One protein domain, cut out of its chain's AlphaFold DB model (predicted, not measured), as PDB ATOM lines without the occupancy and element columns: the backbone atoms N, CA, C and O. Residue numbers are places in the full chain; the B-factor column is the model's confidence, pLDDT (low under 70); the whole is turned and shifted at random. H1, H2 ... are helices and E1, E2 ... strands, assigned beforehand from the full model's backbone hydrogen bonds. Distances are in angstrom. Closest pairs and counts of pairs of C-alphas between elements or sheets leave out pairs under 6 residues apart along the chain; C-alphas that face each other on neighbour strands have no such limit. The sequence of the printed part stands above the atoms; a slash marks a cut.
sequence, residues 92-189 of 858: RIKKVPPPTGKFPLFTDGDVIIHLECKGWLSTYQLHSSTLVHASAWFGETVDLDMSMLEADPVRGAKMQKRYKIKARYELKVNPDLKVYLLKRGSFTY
ATOM      1  N   ARG A  92      15.299 -15.240  35.907       87.56
ATOM      2  CA  ARG A  92      14.772 -13.904  35.633       87.56
ATOM      3  C   ARG A  92      13.274 -13.852  35.888       87.56
ATOM      4  O   ARG A  92      12.544 -14.823  35.725       87.56
ATOM      5  N   ILE A  93      12.822 -12.678  36.312       86.75
ATOM      6  CA  ILE A  93      11.400 -12.342  36.392       86.75
ATOM      7  C   ILE A  93      10.964 -11.939  34.983       86.75
ATOM      8  O   ILE A  93      11.578 -11.042  34.395       86.75
ATOM      9  N   LYS A  94       9.903 -12.549  34.446       86.19
ATOM     10  CA  LYS A  94       9.221 -11.991  33.276       86.19
ATOM     11  C   LYS A  94       8.655 -10.639  33.680       86.19
ATOM     12  O   LYS A  94       7.905 -10.544  34.651       86.19
ATOM     13  N   LYS A  95       8.985  -9.587  32.931       83.81
ATOM     14  CA  LYS A  95       8.308  -8.303  33.116       83.81
ATOM     15  C   LYS A  95       6.803  -8.510  32.904       83.81
ATOM     16  O   LYS A  95       6.383  -9.258  32.017       83.81
ATOM     17  N   VAL A  96       6.006  -7.848  33.732       76.38
ATOM     18  CA  VAL A  96       4.615  -7.549  33.400       76.38
ATOM     19  C   VAL A  96       4.684  -6.359  32.438       76.38
ATOM     20  O   VAL A  96       5.137  -5.296  32.870       76.38
ATOM     21  N   PRO A  97       4.367  -6.521  31.139       77.62
ATOM     22  CA  PRO A  97       4.137  -5.361  30.292       77.62
ATOM     23  C   PRO A  97       2.917  -4.594  30.833       77.62
ATOM     24  O   PRO A  97       2.026  -5.223  31.412       77.62
ATOM     25  N   PRO A  98       2.861  -3.259  30.685       80.19
ATOM     26  CA  PRO A  98       1.632  -2.528  30.971       80.19
ATOM     27  C   PRO A  98       0.501  -3.061  30.075       80.19
ATOM     28  O   PRO A  98       0.789  -3.560  28.982       80.19
ATOM     29  N   PRO A  99      -0.772  -2.967  30.494       82.38
ATOM     30  CA  PRO A  99      -1.879  -3.304  29.612       82.38
ATOM     31  C   PRO A  99      -1.875  -2.392  28.368       82.38
ATOM     32  O   PRO A  99      -1.592  -1.196  28.461       82.38
ATOM     33  N   THR A 100      -2.144  -2.971  27.196       81.31
ATOM     34  CA  THR A 100      -2.074  -2.327  25.874       81.31
ATOM     35  C   THR A 100      -3.264  -2.713  24.998       81.31
ATOM     36  O   THR A 100      -3.655  -3.878  24.935       81.31
ATOM     37  N   GLY A 101      -3.797  -1.731  24.266       70.81
ATOM     38  CA  GLY A 101      -4.881  -1.899  23.296       70.81
ATOM     39  C   GLY A 101      -5.980  -0.846  23.462       70.81
ATOM     40  O   GLY A 101      -5.832   0.098  24.233       70.81
ATOM     41  N   LYS A 102      -7.095  -1.025  22.741       71.94
ATOM     42  CA  LYS A 102      -8.333  -0.235  22.908       71.94
ATOM     43  C   LYS A 102      -9.274  -0.802  23.989       71.94
ATOM     44  O   LYS A 102     -10.325  -0.229  24.249       71.94
ATOM     45  N   PHE A 103      -8.919  -1.944  24.577       82.31
ATOM     46  CA  PHE A 103      -9.692  -2.610  25.623       82.31
ATOM     47  C   PHE A 103      -9.604  -1.828  26.956       82.31
ATOM     48  O   PHE A 103      -8.531  -1.289  27.242       82.31
ATOM     49  N   PRO A 104     -10.669  -1.764  27.784       81.75
ATOM     50  CA  PRO A 104     -10.639  -1.048  29.061       81.75
ATOM     51  C   PRO A 104      -9.500  -1.483  29.997       81.75
ATOM     52  O   PRO A 104      -9.234  -2.669  30.189       81.75
ATOM     53  N   LEU A 105      -8.818  -0.503  30.595       84.12
ATOM     54  CA  LEU A 105      -7.627  -0.722  31.419       84.12
ATOM     55  C   LEU A 105      -8.007  -0.921  32.898       84.12
ATOM     56  O   LEU A 105      -7.973   0.023  33.687       84.12
ATOM     57  N   PHE A 106      -8.352  -2.151  33.285       89.19
ATOM     58  CA  PHE A 106      -8.631  -2.498  34.685       89.19
ATOM     59  C   PHE A 106      -7.334  -2.572  35.501       89.19
ATOM     60  O   PHE A 106      -6.573  -3.534  35.410       89.19
ATOM     61  N   THR A 107      -7.063  -1.541  36.302       86.94
ATOM     62  CA  THR A 107      -5.842  -1.455  37.140       86.94
ATOM     63  C   THR A 107      -5.877  -2.372  38.372       86.94
ATOM     64  O   THR A 107      -4.848  -2.631  38.998       86.94
ATOM     65  N   ASP A 108      -7.065  -2.874  38.686       92.06
ATOM     66  CA  ASP A 108      -7.471  -3.742  39.788       92.06
ATOM     67  C   ASP A 108      -7.593  -5.229  39.407       92.06
ATOM     68  O   ASP A 108      -7.589  -6.082  40.296       92.06
ATOM     69  N   GLY A 109      -7.616  -5.555  38.107       94.00
ATOM     70  CA  GLY A 109      -7.717  -6.931  37.614       94.00
ATOM     71  C   GLY A 109      -6.572  -7.836  38.091       94.00
ATOM     72  O   GLY A 109      -5.400  -7.460  38.035       94.00
ATOM     73  N   ASP A 110      -6.904  -9.048  38.539       94.81
ATOM     74  CA  ASP A 110      -5.978 -10.020  39.134       94.81
ATOM     75  C   ASP A 110      -5.515 -11.135  38.171       94.81
ATOM     76  O   ASP A 110      -4.842 -12.084  38.583       94.81
ATOM     77  N   VAL A 111      -5.817 -11.016  36.876       95.31
ATOM     78  CA  VAL A 111      -5.343 -11.905  35.805       95.31
ATOM     79  C   VAL A 111      -4.699 -11.093  34.686       95.31
ATOM     80  O   VAL A 111      -5.292 -10.153  34.168       95.31
ATOM     81  N   ILE A 112      -3.495 -11.484  34.263       94.56
ATOM     82  CA  ILE A 112      -2.841 -10.928  33.068       94.56
ATOM     83  C   ILE A 112      -3.077 -11.867  31.888       94.56
ATOM     84  O   ILE A 112      -2.779 -13.058  31.982       94.56
ATOM     85  N   ILE A 113      -3.515 -11.330  30.750       95.12
ATOM     86  CA  ILE A 113      -3.559 -12.053  29.475       95.12
ATOM     87  C   ILE A 113      -2.660 -11.348  28.464       95.12
ATOM     88  O   ILE A 113      -2.752 -10.138  28.277       95.12
ATOM     89  N   HIS A 114      -1.782 -12.110  27.818       93.88
ATOM     90  CA  HIS A 114      -0.826 -11.615  26.836       93.88
ATOM     91  C   HIS A 114      -1.086 -12.272  25.476       93.88
ATOM     92  O   HIS A 114      -0.836 -13.467  25.292       93.88
ATOM     93  N   LEU A 115      -1.614 -11.484  24.539       93.50
ATOM     94  CA  LEU A 115      -1.832 -11.867  23.149       93.50
ATOM     95  C   LEU A 115      -0.676 -11.316  22.308       93.50
ATOM     96  O   LEU A 115      -0.734 -10.193  21.804       93.50
ATOM     97  N   GLU A 116       0.387 -12.112  22.208       90.38
ATOM     98  CA  GLU A 116       1.567 -11.838  21.388       90.38
ATOM     99  C   GLU A 116       1.585 -12.777  20.176       90.38
ATOM    100  O   GLU A 116       1.589 -14.002  20.313       90.38
ATOM    101  N   CYS A 117       1.626 -12.204  18.976       86.56
ATOM    102  CA  CYS A 117       1.952 -12.914  17.743       86.56
ATOM    103  C   CYS A 117       2.657 -11.962  16.763       86.56
ATOM    104  O   CYS A 117       2.853 -10.780  17.049       86.56
ATOM    105  N   LYS A 118       3.059 -12.454  15.584       83.75
ATOM    106  CA  LYS A 118       3.732 -11.623  14.568       83.75
ATOM    107  C   LYS A 118       2.858 -10.410  14.208       83.75
ATOM    108  O   LYS A 118       1.805 -10.580  13.607       83.75
ATOM    109  N   GLY A 119       3.302  -9.208  14.583       81.38
ATOM    110  CA  GLY A 119       2.619  -7.939  14.297       81.38
ATOM    111  C   GLY A 119       1.551  -7.486  15.305       81.38
ATOM    112  O   GLY A 119       1.097  -6.353  15.192       81.38
ATOM    113  N   TRP A 120       1.179  -8.293  16.307       84.50
ATOM    114  CA  TRP A 120       0.145  -7.940  17.296       84.50
ATOM    115  C   TRP A 120       0.635  -8.186  18.724       84.50
ATOM    116  O   TRP A 120       1.110  -9.275  19.050       84.50
ATOM    117  N   LEU A 121       0.502  -7.170  19.582       89.44
ATOM    118  CA  LEU A 121       0.946  -7.205  20.977       89.44
ATOM    119  C   LEU A 121      -0.072  -6.504  21.887       89.44
ATOM    120  O   LEU A 121       0.067  -5.325  22.228       89.44
ATOM    121  N   SER A 122      -1.102  -7.246  22.292       90.69
ATOM    122  CA  SER A 122      -2.096  -6.772  23.262       90.69
ATOM    123  C   SER A 122      -1.883  -7.428  24.623       90.69
ATOM    124  O   SER A 122      -1.710  -8.643  24.723       90.69
ATOM    125  N   THR A 123      -1.915  -6.625  25.682       92.69
ATOM    126  CA  THR A 123      -1.874  -7.102  27.069       92.69
ATOM    127  C   THR A 123      -3.115  -6.611  27.786       92.69
ATOM    128  O   THR A 123      -3.371  -5.411  27.818       92.69
ATOM    129  N   TYR A 124      -3.855  -7.515  28.413       93.88
ATOM    130  CA  TYR A 124      -5.008  -7.167  29.236       93.88
ATOM    131  C   TYR A 124      -4.722  -7.505  30.693       93.88
ATOM    132  O   TYR A 124      -4.102  -8.526  30.999       93.88
ATOM    133  N   GLN A 125      -5.197  -6.645  31.585       94.56
ATOM    134  CA  GLN A 125      -5.329  -6.921  33.008       94.56
ATOM    135  C   GLN A 125      -6.837  -7.043  33.262       94.56
ATOM    136  O   GLN A 125      -7.586  -6.144  32.896       94.56
ATOM    137  N   LEU A 126      -7.284  -8.197  33.760       95.50
ATOM    138  CA  LEU A 126      -8.688  -8.622  33.810       95.50
ATOM    139  C   LEU A 126      -9.022  -9.231  35.175       95.50
ATOM    140  O   LEU A 126      -8.145  -9.729  35.876       95.50
ATOM    141  N   HIS A 127     -10.302  -9.253  35.525       96.88
ATOM    142  CA  HIS A 127     -10.817  -9.884  36.737       96.88
ATOM    143  C   HIS A 127     -11.023 -11.392  36.565       96.88
ATOM    144  O   HIS A 127     -11.763 -11.832  35.682       96.88
ATOM    145  N   SER A 128     -10.426 -12.185  37.456       96.19
ATOM    146  CA  SER A 128     -10.652 -13.633  37.552       96.19
ATOM    147  C   SER A 128     -12.127 -13.977  37.737       96.19
ATOM    148  O   SER A 128     -12.598 -14.896  37.086       96.19
ATOM    149  N   SER A 129     -12.876 -13.223  38.548       96.50
ATOM    150  CA  SER A 129     -14.319 -13.430  38.753       96.50
ATOM    151  C   SER A 129     -15.105 -13.421  37.438       96.50
ATOM    152  O   SER A 129     -15.865 -14.350  37.180       96.50
ATOM    153  N   THR A 130     -14.872 -12.428  36.576       96.69
ATOM    154  CA  THR A 130     -15.501 -12.334  35.249       96.69
ATOM    155  C   THR A 130     -15.080 -13.489  34.341       96.69
ATOM    156  O   THR A 130     -15.928 -14.114  33.710       96.69
ATOM    157  N   LEU A 131     -13.783 -13.819  34.306       96.50
ATOM    158  CA  LEU A 131     -13.259 -14.913  33.476       96.50
ATOM    159  C   LEU A 131     -13.822 -16.282  33.893       96.50
ATOM    160  O   LEU A 131     -14.225 -17.062  33.036       96.50
ATOM    161  N   VAL A 132     -13.877 -16.556  35.198       96.19
ATOM    162  CA  VAL A 132     -14.405 -17.797  35.785       96.19
ATOM    163  C   VAL A 132     -15.920 -17.906  35.592       96.19
ATOM    164  O   VAL A 132     -16.418 -18.992  35.311       96.19
ATOM    165  N   HIS A 133     -16.659 -16.795  35.692       95.69
ATOM    166  CA  HIS A 133     -18.098 -16.776  35.414       95.69
ATOM    167  C   HIS A 133     -18.409 -17.056  33.933       95.69
ATOM    168  O   HIS A 133     -19.290 -17.857  33.629       95.69
ATOM    169  N   ALA A 134     -17.655 -16.444  33.015       95.31
ATOM    170  CA  ALA A 134     -17.835 -16.605  31.573       95.31
ATOM    171  C   ALA A 134     -17.285 -17.935  31.013       95.31
ATOM    172  O   ALA A 134     -17.553 -18.279  29.857       95.31
ATOM    173  N   SER A 135     -16.481 -18.678  31.784       96.44
ATOM    174  CA  SER A 135     -15.785 -19.877  31.308       96.44
ATOM    175  C   SER A 135     -15.377 -20.838  32.430       96.44
ATOM    176  O   SER A 135     -14.518 -20.536  33.265       96.44
ATOM    177  N   ALA A 136     -15.881 -22.074  32.356       93.12
ATOM    178  CA  ALA A 136     -15.440 -23.165  33.225       93.12
ATOM    179  C   ALA A 136     -13.934 -23.465  33.080       93.12
ATOM    180  O   ALA A 136     -13.289 -23.818  34.062       93.12
ATOM    181  N   TRP A 137     -13.340 -23.257  31.895       95.31
ATOM    182  CA  TRP A 137     -11.900 -23.451  31.680       95.31
ATOM    183  C   TRP A 137     -11.045 -22.453  32.473       95.31
ATOM    184  O   TRP A 137      -9.991 -22.813  32.999       95.31
ATOM    185  N   PHE A 138     -11.493 -21.202  32.617       95.56
ATOM    186  CA  PHE A 138     -10.836 -20.263  33.531       95.56
ATOM    187  C   PHE A 138     -11.072 -20.661  34.996       95.56
ATOM    188  O   PHE A 138     -10.123 -20.616  35.779       95.56
ATOM    189  N   GLY A 139     -12.266 -21.154  35.349       93.31
ATOM    190  CA  GLY A 139     -12.545 -21.767  36.659       93.31
ATOM    191  C   GLY A 139     -11.573 -22.890  37.034       93.31
ATOM    192  O   GLY A 139     -11.016 -22.888  38.128       93.31
ATOM    193  N   GLU A 140     -11.296 -23.802  36.104       92.50
ATOM    194  CA  GLU A 140     -10.352 -24.906  36.308       92.50
ATOM    195  C   GLU A 140      -8.876 -24.480  36.306       92.50
ATOM    196  O   GLU A 140      -8.042 -25.236  36.802       92.50
ATOM    197  N   THR A 141      -8.514 -23.319  35.739       93.69
ATOM    198  CA  THR A 141      -7.099 -22.963  35.492       93.69
ATOM    199  C   THR A 141      -6.558 -21.770  36.277       93.69
ATOM    200  O   THR A 141      -5.338 -21.699  36.452       93.69
ATOM    201  N   VAL A 142      -7.394 -20.850  36.773       93.56
ATOM    202  CA  VAL A 142      -6.919 -19.658  37.508       93.56
ATOM    203  C   VAL A 142      -6.224 -20.047  38.814       93.56
ATOM    204  O   VAL A 142      -5.127 -19.547  39.066       93.56
ATOM    205  N   ASP A 143      -6.805 -20.971  39.584       88.69
ATOM    206  CA  ASP A 143      -6.369 -21.322  40.949       88.69
ATOM    207  C   ASP A 143      -5.523 -22.613  41.044       88.69
ATOM    208  O   ASP A 143      -5.190 -23.064  42.139       88.69
ATOM    209  N   LEU A 144      -5.109 -23.204  39.912       88.12
ATOM    210  CA  LEU A 144      -4.145 -24.319  39.909       88.12
ATOM    211  C   LEU A 144      -2.833 -23.917  40.606       88.12
ATOM    212  O   LEU A 144      -2.379 -22.778  40.477       88.12
ATOM    213  N   ASP A 145      -2.119 -24.859  41.223       82.81
ATOM    214  CA  ASP A 145      -0.722 -24.591  41.581       82.81
ATOM    215  C   ASP A 145       0.142 -24.507  40.306       82.81
ATOM    216  O   ASP A 145       0.052 -25.356  39.418       82.81
ATOM    217  N   MET A 146       0.962 -23.457  40.202       81.25
ATOM    218  CA  MET A 146       1.926 -23.264  39.110       81.25
ATOM    219  C   MET A 146       3.384 -23.416  39.552       81.25
ATOM    220  O   MET A 146       4.275 -23.224  38.726       81.25
ATOM    221  N   SER A 147       3.643 -23.776  40.815       77.69
ATOM    222  CA  SER A 147       4.990 -23.965  41.373       77.69
ATOM    223  C   SER A 147       5.892 -24.804  40.460       77.69
ATOM    224  O   SER A 147       7.030 -24.430  40.197       77.69
ATOM    225  N   MET A 148       5.350 -25.875  39.879       76.25
ATOM    226  CA  MET A 148       6.054 -26.805  38.988       76.25
ATOM    227  C   MET A 148       6.441 -26.226  37.612       76.25
ATOM    228  O   MET A 148       7.193 -26.876  36.888       76.25
ATOM    229  N   LEU A 149       5.944 -25.039  37.231       81.06
ATOM    230  CA  LEU A 149       6.336 -24.324  36.004       81.06
ATOM    231  C   LEU A 149       7.113 -23.020  36.284       81.06
ATOM    232  O   LEU A 149       7.555 -22.351  35.350       81.06
ATOM    233  N   GLU A 150       7.287 -22.638  37.550       87.06
ATOM    234  CA  GLU A 150       8.133 -21.510  37.938       87.06
ATOM    235  C   GLU A 150       9.607 -21.935  37.999       87.06
ATOM    236  O   GLU A 150       9.962 -22.924  38.637       87.06
ATOM    237  N   ALA A 151      10.494 -21.144  37.393       88.25
ATOM    238  CA  ALA A 151      11.942 -21.333  37.515       88.25
ATOM    239  C   ALA A 151      12.463 -21.031  38.940       88.25
ATOM    240  O   ALA A 151      13.503 -21.541  39.352       88.25
ATOM    241  N   ASP A 152      11.731 -20.208  39.696       90.44
ATOM    242  CA  ASP A 152      11.885 -19.992  41.138       90.44
ATOM    243  C   ASP A 152      10.478 -19.826  41.752       90.44
ATOM    244  O   ASP A 152       9.905 -18.733  41.681       90.44
ATOM    245  N   PRO A 153       9.893 -20.890  42.343       90.44
ATOM    246  CA  PRO A 153       8.526 -20.856  42.872       90.44
ATOM    247  C   PRO A 153       8.328 -19.831  43.993       90.44
ATOM    248  O   PRO A 153       7.276 -19.198  44.080       90.44
ATOM    249  N   VAL A 154       9.351 -19.608  44.825       91.62
ATOM    250  CA  VAL A 154       9.297 -18.649  45.941       91.62
ATOM    251  C   VAL A 154       9.232 -17.220  45.401       91.62
ATOM    252  O   VAL A 154       8.468 -16.384  45.892       91.62
ATOM    253  N   ARG A 155      10.002 -16.931  44.350       89.25
ATOM    254  CA  ARG A 155       9.995 -15.636  43.662       89.25
ATOM    255  C   ARG A 155       8.760 -15.450  42.784       89.25
ATOM    256  O   ARG A 155       8.266 -14.326  42.726       89.25
ATOM    257  N   GLY A 156       8.220 -16.516  42.192       88.81
ATOM    258  CA  GLY A 156       6.916 -16.533  41.521       88.81
ATOM    259  C   GLY A 156       5.779 -16.143  42.471       88.81
ATOM    260  O   GLY A 156       5.107 -15.136  42.246       88.81
ATOM    261  N   ALA A 157       5.649 -16.832  43.607       89.44
ATOM    262  CA  ALA A 157       4.668 -16.500  44.645       89.44
ATOM    263  C   ALA A 157       4.863 -15.075  45.211       89.44
ATOM    264  O   ALA A 157       3.899 -14.340  45.445       89.44
ATOM    265  N   LYS A 158       6.117 -14.626  45.376       91.19
ATOM    266  CA  LYS A 158       6.428 -13.243  45.781       91.19
ATOM    267  C   LYS A 158       6.023 -12.211  44.720       91.19
ATOM    268  O   LYS A 158       5.633 -11.106  45.093       91.19
ATOM    269  N   MET A 159       6.086 -12.546  43.430       88.44
ATOM    270  CA  MET A 159       5.577 -11.702  42.341       88.44
ATOM    271  C   MET A 159       4.048 -11.632  42.366       88.44
ATOM    272  O   MET A 159       3.514 -10.527  42.432       88.44
ATOM    273  N   GLN A 160       3.357 -12.774  42.411       89.94
ATOM    274  CA  GLN A 160       1.892 -12.847  42.523       89.94
ATOM    275  C   GLN A 160       1.382 -11.986  43.691       89.94
ATOM    276  O   GLN A 160       0.602 -11.053  43.492       89.94
ATOM    277  N   LYS A 161       1.931 -12.191  44.899       91.25
ATOM    278  CA  LYS A 161       1.572 -11.418  46.101       91.25
ATOM    279  C   LYS A 161       1.926  -9.928  46.010       91.25
ATOM    280  O   LYS A 161       1.207  -9.109  46.574       91.25
ATOM    281  N   ARG A 162       3.015  -9.551  45.325       90.31
ATOM    282  CA  ARG A 162       3.426  -8.139  45.174       90.31
ATOM    283  C   ARG A 162       2.538  -7.366  44.200       90.31
ATOM    284  O   ARG A 162       2.266  -6.197  44.451       90.31
ATOM    285  N   TYR A 163       2.135  -7.995  43.100       88.88
ATOM    286  CA  TYR A 163       1.363  -7.355  42.030       88.88
ATOM    287  C   TYR A 163      -0.146  -7.642  42.114       88.88
ATOM    288  O   TYR A 163      -0.891  -7.133  41.290       88.88
ATOM    289  N   LYS A 164      -0.592  -8.423  43.111       92.69
ATOM    290  CA  LYS A 164      -1.978  -8.904  43.288       92.69
ATOM    291  C   LYS A 164      -2.519  -9.727  42.107       92.69
ATOM    292  O   LYS A 164      -3.726  -9.826  41.934       92.69
ATOM    293  N   ILE A 165      -1.640 -10.347  41.320       93.12
ATOM    294  CA  ILE A 165      -2.025 -11.165  40.163       93.12
ATOM    295  C   ILE A 165      -2.041 -12.642  40.571       93.12
ATOM    296  O   ILE A 165      -1.004 -13.168  40.974       93.12
ATOM    297  N   LYS A 166      -3.187 -13.315  40.426       92.44
ATOM    298  CA  LYS A 166      -3.338 -14.770  40.599       92.44
ATOM    299  C   LYS A 166      -2.730 -15.539  39.428       92.44
ATOM    300  O   LYS A 166      -1.923 -16.444  39.621       92.44
ATOM    301  N   ALA A 167      -3.103 -15.163  38.203       94.19
ATOM    302  CA  ALA A 167      -2.789 -15.926  36.997       94.19
ATOM    303  C   ALA A 167      -2.237 -15.052  35.861       94.19
ATOM    304  O   ALA A 167      -2.589 -13.884  35.702       94.19
ATOM    305  N   ARG A 168      -1.378 -15.654  35.036       94.00
ATOM    306  CA  ARG A 168      -0.873 -15.086  33.783       94.00
ATOM    307  C   ARG A 168      -1.143 -16.086  32.664       94.00
ATOM    308  O   ARG A 168      -0.816 -17.262  32.810       94.00
ATOM    309  N   TYR A 169      -1.696 -15.626  31.551       95.69
ATOM    310  CA  TYR A 169      -1.943 -16.422  30.350       95.69
ATOM    311  C   TYR A 169      -1.180 -15.828  29.168       95.69
ATOM    312  O   TYR A 169      -1.094 -14.610  29.018       95.69
ATOM    313  N   GLU A 170      -0.605 -16.692  28.340       94.62
ATOM    314  CA  GLU A 170       0.194 -16.327  27.170       94.62
ATOM    315  C   GLU A 170      -0.358 -17.098  25.963       94.62
ATOM    316  O   GLU A 170      -0.429 -18.330  26.007       94.62
ATOM    317  N   LEU A 171      -0.769 -16.390  24.905       94.62
ATOM    318  CA  LEU A 171      -1.233 -17.004  23.658       94.62
ATOM    319  C   LEU A 171      -0.065 -17.737  22.984       94.62
ATOM    320  O   LEU A 171       0.979 -17.143  22.720       94.62
ATOM    321  N   LYS A 172      -0.214 -19.040  22.736       92.81
ATOM    322  CA  LYS A 172       0.851 -19.900  22.199       92.81
ATOM    323  C   LYS A 172       0.293 -20.959  21.266       92.81
ATOM    324  O   LYS A 172      -0.748 -21.554  21.539       92.81
ATOM    325  N   VAL A 173       1.052 -21.274  20.221       91.50
ATOM    326  CA  VAL A 173       0.757 -22.409  19.340       91.50
ATOM    327  C   VAL A 173       0.655 -23.699  20.163       91.50
ATOM    328  O   VAL A 173       1.456 -23.969  21.071       91.50
ATOM    329  N   ASN A 174      -0.353 -24.505  19.854       88.31
ATOM    330  CA  ASN A 174      -0.422 -25.895  20.253       88.31
ATOM    331  C   ASN A 174       0.107 -26.767  19.105       88.31
ATOM    332  O   ASN A 174      -0.533 -26.768  18.057       88.31
ATOM    333  N   PRO A 175       1.248 -27.472  19.245       84.94
ATOM    334  CA  PRO A 175       1.824 -28.234  18.134       84.94
ATOM    335  C   PRO A 175       0.875 -29.328  17.629       84.94
ATOM    336  O   PRO A 175       0.762 -29.518  16.423       84.94
ATOM    337  N   ASP A 176       0.141 -29.968  18.543       83.12
ATOM    338  CA  ASP A 176      -0.746 -31.101  18.252       83.12
ATOM    339  C   ASP A 176      -1.943 -30.698  17.372       83.12
ATOM    340  O   ASP A 176      -2.354 -31.441  16.487       83.12
ATOM    341  N   LEU A 177      -2.487 -29.497  17.603       81.00
ATOM    342  CA  LEU A 177      -3.674 -28.969  16.913       81.00
ATOM    343  C   LEU A 177      -3.341 -27.939  15.823       81.00
ATOM    344  O   LEU A 177      -4.214 -27.558  15.052       81.00
ATOM    345  N   LYS A 178      -2.106 -27.423  15.804       85.38
ATOM    346  CA  LYS A 178      -1.631 -26.299  14.973       85.38
ATOM    347  C   LYS A 178      -2.376 -24.959  15.171       85.38
ATOM    348  O   LYS A 178      -2.131 -24.019  14.424       85.38
ATOM    349  N   VAL A 179      -3.211 -24.831  16.209       88.75
ATOM    350  CA  VAL A 179      -3.949 -23.596  16.566       88.75
ATOM    351  C   VAL A 179      -3.285 -22.820  17.710       88.75
ATOM    352  O   VAL A 179      -2.492 -23.382  18.471       88.75
ATOM    353  N   TYR A 180      -3.624 -21.541  17.880       90.94
ATOM    354  CA  TYR A 180      -3.138 -20.716  18.995       90.94
ATOM    355  C   TYR A 180      -4.106 -20.788  20.185       90.94
ATOM    356  O   TYR A 180      -5.274 -20.432  20.057       90.94
ATOM    357  N   LEU A 181      -3.608 -21.215  21.349       93.12
ATOM    358  CA  LEU A 181      -4.370 -21.345  22.597       93.12
ATOM    359  C   LEU A 181      -3.745 -20.511  23.716       93.12
ATOM    360  O   LEU A 181      -2.524 -20.340  23.773       93.12
ATOM    361  N   LEU A 182      -4.560 -20.063  24.666       95.25
ATOM    362  CA  LEU A 182      -4.072 -19.522  25.928       95.25
ATOM    363  C   LEU A 182      -3.420 -20.641  26.745       95.25
ATOM    364  O   LEU A 182      -4.064 -21.621  27.117       95.25
ATOM    365  N   LYS A 183      -2.136 -20.485  27.073       93.56
ATOM    366  CA  LYS A 183      -1.426 -21.372  28.003       93.56
ATOM    367  C   LYS A 183      -1.054 -20.582  29.254       93.56
ATOM    368  O   LYS A 183      -0.527 -19.473  29.155       93.56
ATOM    369  N   ARG A 184      -1.318 -21.146  30.439       92.94
ATOM    370  CA  ARG A 184      -0.941 -20.530  31.721       92.94
ATOM    371  C   ARG A 184       0.583 -20.382  31.778       92.94
ATOM    372  O   ARG A 184       1.318 -21.346  31.564       92.94
ATOM    373  N   GLY A 185       1.054 -19.158  31.976       89.88
ATOM    374  CA  GLY A 185       2.457 -18.774  31.894       89.88
ATOM    375  C   GLY A 185       3.050 -18.474  33.265       89.88
ATOM    376  O   GLY A 185       2.416 -17.836  34.098       89.88
ATOM    377  N   SER A 186       4.300 -18.884  33.470       90.75
ATOM    378  CA  SER A 186       5.072 -18.559  34.671       90.75
ATOM    379  C   SER A 186       5.399 -17.062  34.790       90.75
ATOM    380  O   SER A 186       5.491 -16.352  33.781       90.75
ATOM    381  N   PHE A 187       5.643 -16.593  36.012       89.12
ATOM    382  CA  PHE A 187       6.176 -15.265  36.340       89.12
ATOM    383  C   PHE A 187       7.713 -15.232  36.322       89.12
ATOM    384  O   PHE A 187       8.309 -14.170  36.126       89.12
ATOM    385  N   THR A 188       8.366 -16.379  36.493       89.75
ATOM    386  CA  THR A 188       9.821 -16.560  36.424       89.75
ATOM    387  C   THR A 188      10.220 -17.511  35.296       89.75
ATOM    388  O   THR A 188       9.449 -18.375  34.874       89.75
ATOM    389  N   TYR A 189      11.427 -17.335  34.766       89.94
ATOM    390  CA  TYR A 189      11.992 -18.178  33.713       89.94
ATOM    391  C   TYR A 189      13.512 -18.291  33.870       89.94
ATOM    392  O   TYR A 189      14.154 -17.393  34.424       89.94
TER     393      TYR A 189
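What this domain is: This is residues 92 to 189 of the 858 residues of an uncharacterized protein of Marssonina brunnea f. sp. multigermtubi (strain MB_m1) (UniProt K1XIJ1). Look for a four-stranded, twisted sheet as the core, with three helices gathered towards the end of it where E1 and E3 begin: H1 and H2 fold back on each other as a helical hairpin that only grazes the sheet, and H3 lies off on its own beyond that end. The first stretch, residues 92 to 110, has no named element and wraps round the E2 edge of the sheet, and its beginning comes back near the last printed residues. The printed part has 98 residues, with three named helices and four named strands in the order E1 E2 H1 H2 H3 E3 E4; the class is mixed, helices and strands. The sheet runs E2 E1 E3 E4 and is mixed, parallel between E1 and E3 and antiparallel elsewhere. The whole is compact and rounded, with a radius of gyration of the C-alphas of 13.3 A and spans of 32 by 32 by 28 A.

Where its parts are: Find C-alpha 111 at (-5.343, -11.905, 35.805); from there E1, residues 111 to 117, runs 19.5 A. E2 is residues 120 to 126, 18.7 A, and E3 is residues 167 to 173, 19.1 A. E4, residues 180 to 184, runs 12.9 A and ends at C-alpha 184, (-0.941, -20.530, 31.721). H1 is residues 128 to 134, 9.8 A, and H2 residues 136 to 142, 10.2 A. Find H3, residues 153 to 163, from C-alpha 153 at (8.526, -20.856, 42.872); it is 15.3 A long.

How they stand to each other: Begin at the inner strands E1 and E3, parallel at 20 degrees, where N 114 and O 169 are 2.9 A apart, within hydrogen-bond range. E1 and E2 form a hairpin, antiparallel at 172 degrees, with N 113 and O 124 at 2.9 A. E3 and E4 form another, antiparallel at 151 degrees, with N 172 and O 181 at 2.8 A. The sheet is twisted, its C-alphas up to 4.2 A off the best plane. H1 and H2 touch, closest at the C-alphas of Val 132 and Gly 139, 4.5 A, at a shallow tilt of 16 degrees, opposite ways. H2 only grazes the sheet, with residues 138 to 142; H1 is only just on it, with 5 pairs of C-alphas within 10 A, and only grazes it with residues 128 to 131. H3 is not on the sheet and is apart from H1 and H2. In H1, H2 and H3 every O i to N i+4 pair is within hydrogen-bond range.

The domain as a whole: The two C-alphas farthest apart are those of Arg 162 and Leu 177, 35.8 A. Look at the two ends of the printed part: the C-alphas of Arg 92 and Tyr 189 are 5.4 A apart, and residues 92 to 93 pair antiparallel with residues 188 to 189. The printed part has no cut, and no link between named elements is long. The mean pLDDT of the printed part is 89.4, and no printed residue is under 70.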